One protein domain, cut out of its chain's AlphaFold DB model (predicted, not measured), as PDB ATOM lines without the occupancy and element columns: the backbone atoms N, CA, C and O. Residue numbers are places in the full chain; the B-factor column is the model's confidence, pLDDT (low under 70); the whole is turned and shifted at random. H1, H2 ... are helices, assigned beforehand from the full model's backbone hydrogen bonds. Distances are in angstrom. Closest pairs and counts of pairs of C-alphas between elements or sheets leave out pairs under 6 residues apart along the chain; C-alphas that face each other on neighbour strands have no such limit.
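Overview. This is residues 6 to 67 of the 86 residues of an uncharacterized protein of Burkholderiales bacterium (UniProt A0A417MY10). The model is a long, flat helical hairpin: H1 and then H2 make one side, following each other nearly end to end with a break in direction between them, and the single long helix H3 folds back beside H1 to make the other side. The loop of residues 35 to 42 turns the chain round at the H2 end, while residues 6 and 67 lie at the opposite end. The printed part has 62 residues with three named helices, in the order H1, H2, H3, and no named strand; the class is all helix. The whole is loose, with a radius of gyration of the C-alphas of 13.8 A, and its C-alphas span 45 by 24 by 11 A along the three main axes.

Arrangement. H1, residues 6 to 20, touches H3, residues 43 to 65, with 16 pairs of C-alphas within 8 A. Their closest C-alphas are those of Ser 16 and Trp 51, 5.7 A apart. The two helices run opposite ways at a shallow tilt of 17 degrees. A tight link of 3 residues joins H1 to H2, residues 24 to 34. H1 and H2 are close but not clearly touching, and their closest C-alphas, those of Met 19 and Val 25, are 6.2 A apart. They run the same way at a steep tilt of 47 degrees. H2 and H3 form a helical hairpin, running opposite ways at a tilt of 37 degrees, only just steep. H3 touches H2 with residues 43 to 44 alone, and the closest C-alphas are those of Cys 32 and Thr 43, 6.0 A apart. In H1 and H3 every O i to N i+4 pair is within hydrogen-bond range; in H2 it is 6 of 7.

Along the chain. H1 begins at C-alpha 6, at (443.581, 441.661, 394.815), and measures 21.4 A from first to last C-alpha. H2, from Ile 24 to Glu 34, measures 16.0 A and ends at C-alpha 34, at (417.303, 414.511, 397.329). H3, from Thr 43 to Lys 65, is the longest helix with 23 residues; it measures 33.0 A and ends at C-alpha 65, at (450.243, 437.807, 389.858).

Size, cuts and confidence. The two C-alphas farthest apart are those of Glu 34 and Lys 67, at 45.5 A, while the first and last printed C-alphas, of His 6 and Lys 67, are 10.0 A apart. The printed part has no cut. The link from H2 to H3 is short, with 8 residues, and in it residues 37 to 38 pair with residues 41 to 42, antiparallel, as strands do. The mean pLDDT of the printed part is 92.8, and residue 67 is under 70.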
ATOM      1  N   HIS A   6     443.858 441.830 393.382       80.62
ATOM      2  CA  HIS A   6     443.581 441.661 394.815       80.62
ATOM      3  C   HIS A   6     442.081 441.544 395.125       80.62
ATOM      4  O   HIS A   6     441.679 440.695 395.907       80.62
ATOM      5  N   LYS A   7     441.239 442.395 394.523       85.31
ATOM      6  CA  LYS A   7     439.789 442.381 394.770       85.31
ATOM      7  C   LYS A   7     439.145 441.101 394.245       85.31
ATOM      8  O   LYS A   7     438.231 440.594 394.879       85.31
ATOM      9  N   LEU A   8     439.625 440.601 393.101       87.50
ATOM     10  CA  LEU A   8     439.149 439.340 392.536       87.50
ATOM     11  C   LEU A   8     439.516 438.158 393.439       87.50
ATOM     12  O   LEU A   8     438.626 437.389 393.773       87.50
ATOM     13  N   PHE A   9     440.775 438.082 393.880       89.69
ATOM     14  CA  PHE A   9     441.244 437.058 394.817       89.69
ATOM     15  C   PHE A   9     440.372 437.011 396.080       89.69
ATOM     16  O   PHE A   9     439.760 435.998 396.394       89.69
ATOM     17  N   TYR A  10     440.206 438.145 396.769       91.00
ATOM     18  CA  TYR A  10     439.385 438.162 397.982       91.00
ATOM     19  C   TYR A  10     437.916 437.825 397.715       91.00
ATOM     20  O   TYR A  10     437.288 437.184 398.551       91.00
ATOM     21  N   ALA A  11     437.360 438.222 396.568       94.19
ATOM     22  CA  ALA A  11     435.993 437.859 396.215       94.19
ATOM     23  C   ALA A  11     435.839 436.342 396.028       94.19
ATOM     24  O   ALA A  11     434.925 435.753 396.604       94.19
ATOM     25  N   VAL A  12     436.739 435.707 395.269       94.62
ATOM     26  CA  VAL A  12     436.722 434.254 395.036       94.62
ATOM     27  C   VAL A  12     436.950 433.496 396.340       94.62
ATOM     28  O   VAL A  12     436.205 432.558 396.634       94.62
ATOM     29  N   LEU A  13     437.901 433.939 397.162       94.50
ATOM     30  CA  LEU A  13     438.167 433.359 398.474       94.50
ATOM     31  C   LEU A  13     436.942 433.434 399.395       94.50
ATOM     32  O   LEU A  13     436.545 432.418 399.956       94.50
ATOM     33  N   ILE A  14     436.314 434.609 399.532       95.81
ATOM     34  CA  ILE A  14     435.136 434.789 400.398       95.81
ATOM     35  C   ILE A  14     433.985 433.901 399.933       95.81
ATOM     36  O   ILE A  14     433.385 433.209 400.753       95.81
ATOM     37  N   VAL A  15     433.688 433.888 398.630       96.56
ATOM     38  CA  VAL A  15     432.626 433.035 398.081       96.56
ATOM     39  C   VAL A  15     432.927 431.568 398.365       96.56
ATOM     40  O   VAL A  15     432.063 430.864 398.876       96.56
ATOM     41  N   SER A  16     434.155 431.117 398.115       96.12
ATOM     42  CA  SER A  16     434.523 429.717 398.332       96.12
ATOM     43  C   SER A  16     434.430 429.314 399.804       96.12
ATOM     44  O   SER A  16     433.893 428.254 400.112       96.12
ATOM     45  N   VAL A  17     434.871 430.182 400.723       95.69
ATOM     46  CA  VAL A  17     434.735 429.961 402.171       95.69
ATOM     47  C   VAL A  17     433.267 429.857 402.564       95.69
ATOM     48  O   VAL A  17     432.908 428.936 403.291       95.69
ATOM     49  N   LEU A  18     432.402 430.741 402.068       96.50
ATOM     50  CA  LEU A  18     430.969 430.666 402.361       96.50
ATOM     51  C   LEU A  18     430.353 429.354 401.860       96.50
ATOM     52  O   LEU A  18     429.559 428.754 402.573       96.50
ATOM     53  N   MET A  19     430.740 428.882 400.674       96.94
ATOM     54  CA  MET A  19     430.166 427.681 400.055       96.94
ATOM     55  C   MET A  19     430.545 426.370 400.755       96.94
ATOM     56  O   MET A  19     429.800 425.393 400.668       96.94
ATOM     57  N   VAL A  20     431.675 426.337 401.468       96.25
ATOM     58  CA  VAL A  20     432.119 425.157 402.236       96.25
ATOM     59  C   VAL A  20     431.796 425.244 403.731       96.25
ATOM     60  O   VAL A  20     432.112 424.317 404.472       96.25
ATOM     61  N   ASN A  21     431.170 426.333 404.190       95.62
ATOM     62  CA  ASN A  21     430.834 426.551 405.598       95.62
ATOM     63  C   ASN A  21     429.318 426.702 405.827       95.62
ATOM     64  O   ASN A  21     428.556 427.024 404.909       95.62
ATOM     65  N   PRO A  22     428.842 426.492 407.067       93.88
ATOM     66  CA  PRO A  22     427.487 426.866 407.450       93.88
ATOM     67  C   PRO A  22     427.219 428.366 407.223       93.88
ATOM     68  O   PRO A  22     428.117 429.185 407.431       93.88
ATOM     69  N   PRO A  23     425.987 428.756 406.843       94.31
ATOM     70  CA  PRO A  23     424.796 427.912 406.687       94.31
ATOM     71  C   PRO A  23     424.686 427.212 405.322       94.31
ATOM     72  O   PRO A  23     423.902 426.277 405.188       94.31
ATOM     73  N   ILE A  24     425.463 427.628 404.317       95.62
ATOM     74  CA  ILE A  24     425.296 427.169 402.928       95.62
ATOM     75  C   ILE A  24     425.538 425.669 402.805       95.62
ATOM     76  O   ILE A  24     424.782 424.976 402.127       95.62
ATOM     77  N   VAL A  25     426.551 425.156 403.504       93.69
ATOM     78  CA  VAL A  25     426.865 423.725 403.472       93.69
ATOM     79  C   VAL A  25     425.696 422.866 403.972       93.69
ATOM     80  O   VAL A  25     425.520 421.749 403.500       93.69
ATOM     81  N   PHE A  26     424.865 423.389 404.885       94.56
ATOM     82  CA  PHE A  26     423.681 422.682 405.374       94.56
ATOM     83  C   PHE A  26     422.559 422.684 404.341       94.56
ATOM     84  O   PHE A  26     422.005 421.629 404.057       94.56
ATOM     85  N   TRP A  27     422.294 423.823 403.700       95.44
ATOM     86  CA  TRP A  27     421.321 423.876 402.605       95.44
ATOM     87  C   TRP A  27     421.719 422.972 401.437       95.44
ATOM     88  O   TRP A  27     420.879 422.304 400.842       95.44
ATOM     89  N   PHE A  28     423.014 422.916 401.120       96.00
ATOM     90  CA  PHE A  28     423.508 422.018 400.086       96.00
ATOM     91  C   PHE A  28     423.444 420.546 400.514       96.00
ATOM     92  O   PHE A  28     423.185 419.673 399.688       96.00
ATOM     93  N   ASN A  29     423.632 420.256 401.801       94.25
ATOM     94  CA  ASN A  29     423.424 418.916 402.335       94.25
ATOM     95  C   ASN A  29     421.962 418.467 402.192       94.25
ATOM     96  O   ASN A  29     421.735 417.335 401.777       94.25
ATOM     97  N   ASP A  30     420.987 419.343 402.451       95.44
ATOM     98  CA  ASP A  30     419.565 419.030 402.235       95.44
ATOM     99  C   ASP A  30     419.295 418.689 400.758       95.44
ATOM    100  O   ASP A  30     418.654 417.684 400.456       95.44
ATOM    101  N   TYR A  31     419.898 419.435 399.826       93.62
ATOM    102  CA  TYR A  31     419.872 419.101 398.396       93.62
ATOM    103  C   TYR A  31     420.530 417.741 398.089       93.62
ATOM    104  O   TYR A  31     420.047 416.985 397.245       93.62
ATOM    105  N   CYS A  32     421.613 417.383 398.783       95.25
ATOM    106  CA  CYS A  32     422.267 416.084 398.618       95.25
ATOM    107  C   CYS A  32     421.417 414.916 399.136       95.25
ATOM    108  O   CYS A  32     421.623 413.792 398.689       95.25
ATOM    109  N   VAL A  33     420.465 415.144 400.045       94.00
ATOM    110  CA  VAL A  33     419.515 414.098 400.460       94.00
ATOM    111  C   VAL A  33     418.585 413.732 399.300       94.00
ATOM    112  O   VAL A  33     418.319 412.552 399.079       94.00
ATOM    113  N   GLU A  34     418.142 414.720 398.520       94.81
ATOM    114  CA  GLU A  34     417.303 414.511 397.329       94.81
ATOM    115  C   GLU A  34     418.115 414.000 396.128       94.81
ATOM    116  O   GLU A  34     417.635 413.195 395.325       94.81
ATOM    117  N   HIS A  35     419.376 414.426 396.029       93.62
ATOM    118  CA  HIS A  35     420.293 414.091 394.944       93.62
ATOM    119  C   HIS A  35     421.612 413.529 395.496       93.62
ATOM    120  O   HIS A  35     422.637 414.213 395.455       93.62
ATOM    121  N   PRO A  36     421.631 412.280 395.995       93.44
ATOM    122  CA  PRO A  36     422.784 411.731 396.713       93.44
ATOM    123  C   PRO A  36     423.994 411.471 395.822       93.44
ATOM    124  O   PRO A  36     425.129 411.547 396.295       93.44
ATOM    125  N   LEU A  37     423.764 411.181 394.539       96.50
ATOM    126  CA  LEU A  37     424.817 410.882 393.581       96.50
ATOM    127  C   LEU A  37     424.748 411.813 392.374       96.50
ATOM    128  O   LEU A  37     423.717 411.922 391.712       96.50
ATOM    129  N   LEU A  38     425.894 412.394 392.037       93.94
ATOM    130  CA  LEU A  38     426.123 413.143 390.812       93.94
ATOM    131  C   LEU A  38     427.217 412.417 390.023       93.94
ATOM    132  O   LEU A  38     428.303 412.161 390.533       93.94
ATOM    133  N   PHE A  39     426.905 412.003 388.792       92.88
ATOM    134  CA  PHE A  39     427.794 411.184 387.951       92.88
ATOM    135  C   PHE A  39     428.324 409.899 388.627       92.88
ATOM    136  O   PHE A  39     429.405 409.421 388.295       92.88
ATOM    137  N   GLY A  40     427.567 409.329 389.571       93.75
ATOM    138  CA  GLY A  40     427.946 408.117 390.310       93.75
ATOM    139  C   GLY A  40     428.819 408.355 391.548       93.75
ATOM    140  O   GLY A  40     429.172 407.394 392.224       93.75
ATOM    141  N   TRP A  41     429.129 409.609 391.879       95.44
ATOM    142  CA  TRP A  41     429.892 409.990 393.070       95.44
ATOM    143  C   TRP A  41     428.996 410.732 394.061       95.44
ATOM    144  O   TRP A  41     428.034 411.366 393.625       95.44
ATOM    145  N   PRO A  42     429.294 410.713 395.374       96.88
ATOM    146  CA  PRO A  42     428.535 411.493 396.345       96.88
ATOM    147  C   PRO A  42     428.487 412.974 395.948       96.88
ATOM    148  O   PRO A  42     429.526 413.610 395.773       96.88
ATOM    149  N   THR A  43     427.291 413.543 395.811       96.56
ATOM    150  CA  THR A  43     427.115 414.937 395.361       96.56
ATOM    151  C   THR A  43     427.822 415.924 396.291       96.56
ATOM    152  O   THR A  43     428.473 416.861 395.832       96.56
ATOM    153  N   MET A  44     427.780 415.652 397.599       95.62
ATOM    154  CA  MET A  44     428.496 416.426 398.615       95.62
ATOM    155  C   MET A  44     430.015 416.401 398.406       95.62
ATOM    156  O   MET A  44     430.684 417.419 398.571       95.62
ATOM    157  N   TYR A  45     430.563 415.248 398.010       95.56
ATOM    158  CA  TYR A  45     431.989 415.107 397.717       95.56
ATOM    159  C   TYR A  45     432.388 415.991 396.529       95.56
ATOM    160  O   TYR A  45     433.325 416.777 396.641       95.56
ATOM    161  N   ILE A  46     431.625 415.940 395.431       96.81
ATOM    162  CA  ILE A  46     431.887 416.764 394.240       96.81
ATOM    163  C   ILE A  46     431.818 418.260 394.567       96.81
ATOM    164  O   ILE A  46     432.656 419.026 394.097       96.81
ATOM    165  N   TRP A  47     430.842 418.683 395.373       96.50
ATOM    166  CA  TRP A  47     430.705 420.080 395.788       96.50
ATOM    167  C   TRP A  47     431.932 420.586 396.541       96.50
ATOM    168  O   TRP A  47     432.489 421.627 396.193       96.50
ATOM    169  N   LEU A  48     432.369 419.840 397.557       95.88
ATOM    170  CA  LEU A  48     433.523 420.222 398.362       95.88
ATOM    171  C   LEU A  48     434.795 420.257 397.515       95.88
ATOM    172  O   LEU A  48     435.504 421.262 397.533       95.88
ATOM    173  N   GLU A  49     435.051 419.211 396.729       96.56
ATOM    174  CA  GLU A  49     436.212 419.153 395.833       96.56
ATOM    175  C   GLU A  49     436.225 420.317 394.843       96.56
ATOM    176  O   GLU A  49     437.253 420.968 394.663       96.56
ATOM    177  N   PHE A  50     435.078 420.653 394.250       97.00
ATOM    178  CA  PHE A  50     434.970 421.791 393.344       97.00
ATOM    179  C   PHE A  50     435.409 423.099 394.018       97.00
ATOM    180  O   PHE A  50     436.266 423.808 393.485       97.00
ATOM    181  N   TRP A  51     434.875 423.416 395.200       97.75
ATOM    182  CA  TRP A  51     435.209 424.664 395.897       97.75
ATOM    183  C   TRP A  51     436.645 424.690 396.424       97.75
ATOM    184  O   TRP A  51     437.293 425.739 396.373       97.75
ATOM    185  N   PHE A  52     437.186 423.553 396.869       95.75
ATOM    186  CA  PHE A  52     438.599 423.460 397.239       95.75
ATOM    187  C   PHE A  52     439.521 423.653 396.036       95.75
ATOM    188  O   PHE A  52     440.484 424.415 396.132       95.75
ATOM    189  N   LEU A  53     439.210 423.055 394.883       97.50
ATOM    190  CA  LEU A  53     439.975 423.259 393.651       97.50
ATOM    191  C   LEU A  53     439.929 424.718 393.185       97.50
ATOM    192  O   LEU A  53     440.964 425.260 392.792       97.50
ATOM    193  N   VAL A  54     438.768 425.375 393.278       97.12
ATOM    194  CA  VAL A  54     438.629 426.811 392.987       97.12
ATOM    195  C   VAL A  54     439.525 427.644 393.905       97.12
ATOM    196  O   VAL A  54     440.261 428.495 393.404       97.12
ATOM    197  N   MET A  55     439.538 427.373 395.216       96.00
ATOM    198  CA  MET A  55     440.434 428.069 396.150       96.00
ATOM    199  C   MET A  55     441.903 427.843 395.803       96.00
ATOM    200  O   MET A  55     442.654 428.808 395.694       96.00
ATOM    201  N   ILE A  56     442.325 426.594 395.595       95.69
ATOM    202  CA  ILE A  56     443.718 426.265 395.260       95.69
ATOM    203  C   ILE A  56     444.152 427.010 393.992       95.69
ATOM    204  O   ILE A  56     445.212 427.635 393.975       95.69
ATOM    205  N   ALA A  57     443.326 426.993 392.944       95.31
ATOM    206  CA  ALA A  57     443.611 427.700 391.701       95.31
ATOM    207  C   ALA A  57     443.724 429.217 391.912       95.31
ATOM    208  O   ALA A  57     444.650 429.841 391.388       95.31
ATOM    209  N   ASP A  58     442.828 429.808 392.704       93.62
ATOM    210  CA  ASP A  58     442.859 431.235 393.028       93.62
ATOM    211  C   ASP A  58     444.130 431.613 393.806       93.62
ATOM    212  O   ASP A  58     444.812 432.569 393.438       93.62
ATOM    213  N   PHE A  59     444.538 430.803 394.789       91.56
ATOM    214  CA  PHE A  59     445.803 430.978 395.514       91.56
ATOM    215  C   PHE A  59     447.028 430.879 394.601       91.56
ATOM    216  O   PHE A  59     447.959 431.675 394.733       91.56
ATOM    217  N   ILE A  60     447.037 429.946 393.649       92.00
ATOM    218  CA  ILE A  60     448.119 429.815 392.668       92.00
ATOM    219  C   ILE A  60     448.186 431.066 391.779       92.00
ATOM    220  O   ILE A  60     449.257 431.650 391.597       92.00
ATOM    221  N   VAL A  61     447.050 431.526 391.248       88.75
ATOM    222  CA  VAL A  61     446.986 432.738 390.410       88.75
ATOM    223  C   VAL A  61     447.417 433.974 391.196       88.75
ATOM    224  O   VAL A  61     448.163 434.811 390.676       88.75
ATOM    225  N   ALA A  62     446.979 434.078 392.445       87.06
ATOM    226  CA  ALA A  62     447.375 435.107 393.388       87.06
ATOM    227  C   ALA A  62     448.894 435.096 393.616       87.06
ATOM    228  O   ALA A  62     449.538 436.127 393.423       87.06
ATOM    229  N   ALA A  63     449.491 433.941 393.909       84.69
ATOM    230  CA  ALA A  63     450.936 433.804 394.089       84.69
ATOM    231  C   ALA A  63     451.735 434.253 392.852       84.69
ATOM    232  O   ALA A  63     452.758 434.920 392.988       84.69
ATOM    233  N   TYR A  64     451.252 433.960 391.638       82.94
ATOM    234  CA  TYR A  64     451.935 434.371 390.407       82.94
ATOM    235  C   TYR A  64     451.753 435.852 390.043       82.94
ATOM    236  O   TYR A  64     452.640 436.439 389.422       82.94
ATOM    237  N   LYS A  65     450.601 436.461 390.354       77.50
ATOM    238  CA  LYS A  65     450.243 437.807 389.858       77.50
ATOM    239  C   LYS A  65     450.328 438.913 390.907       77.50
ATOM    240  O   LYS A  65     450.412 440.089 390.540       77.50
ATOM    241  N   LEU A  66     450.277 438.589 392.196       70.62
ATOM    242  CA  LEU A  66     450.328 439.584 393.262       70.62
ATOM    243  C   LEU A  66     451.774 440.025 393.482       70.62
ATOM    244  O   LEU A  66     452.529 439.412 394.227       70.62
ATOM    245  N   LYS A  67     452.130 441.169 392.889       62.59
ATOM    246  CA  LYS A  67     453.424 441.842 393.099       62.59
ATOM    247  C   LYS A  67     453.744 442.102 394.584       62.59
ATOM    248  O   LYS A  67     454.904 442.229 394.935       62.59
TER     249      LYS A  67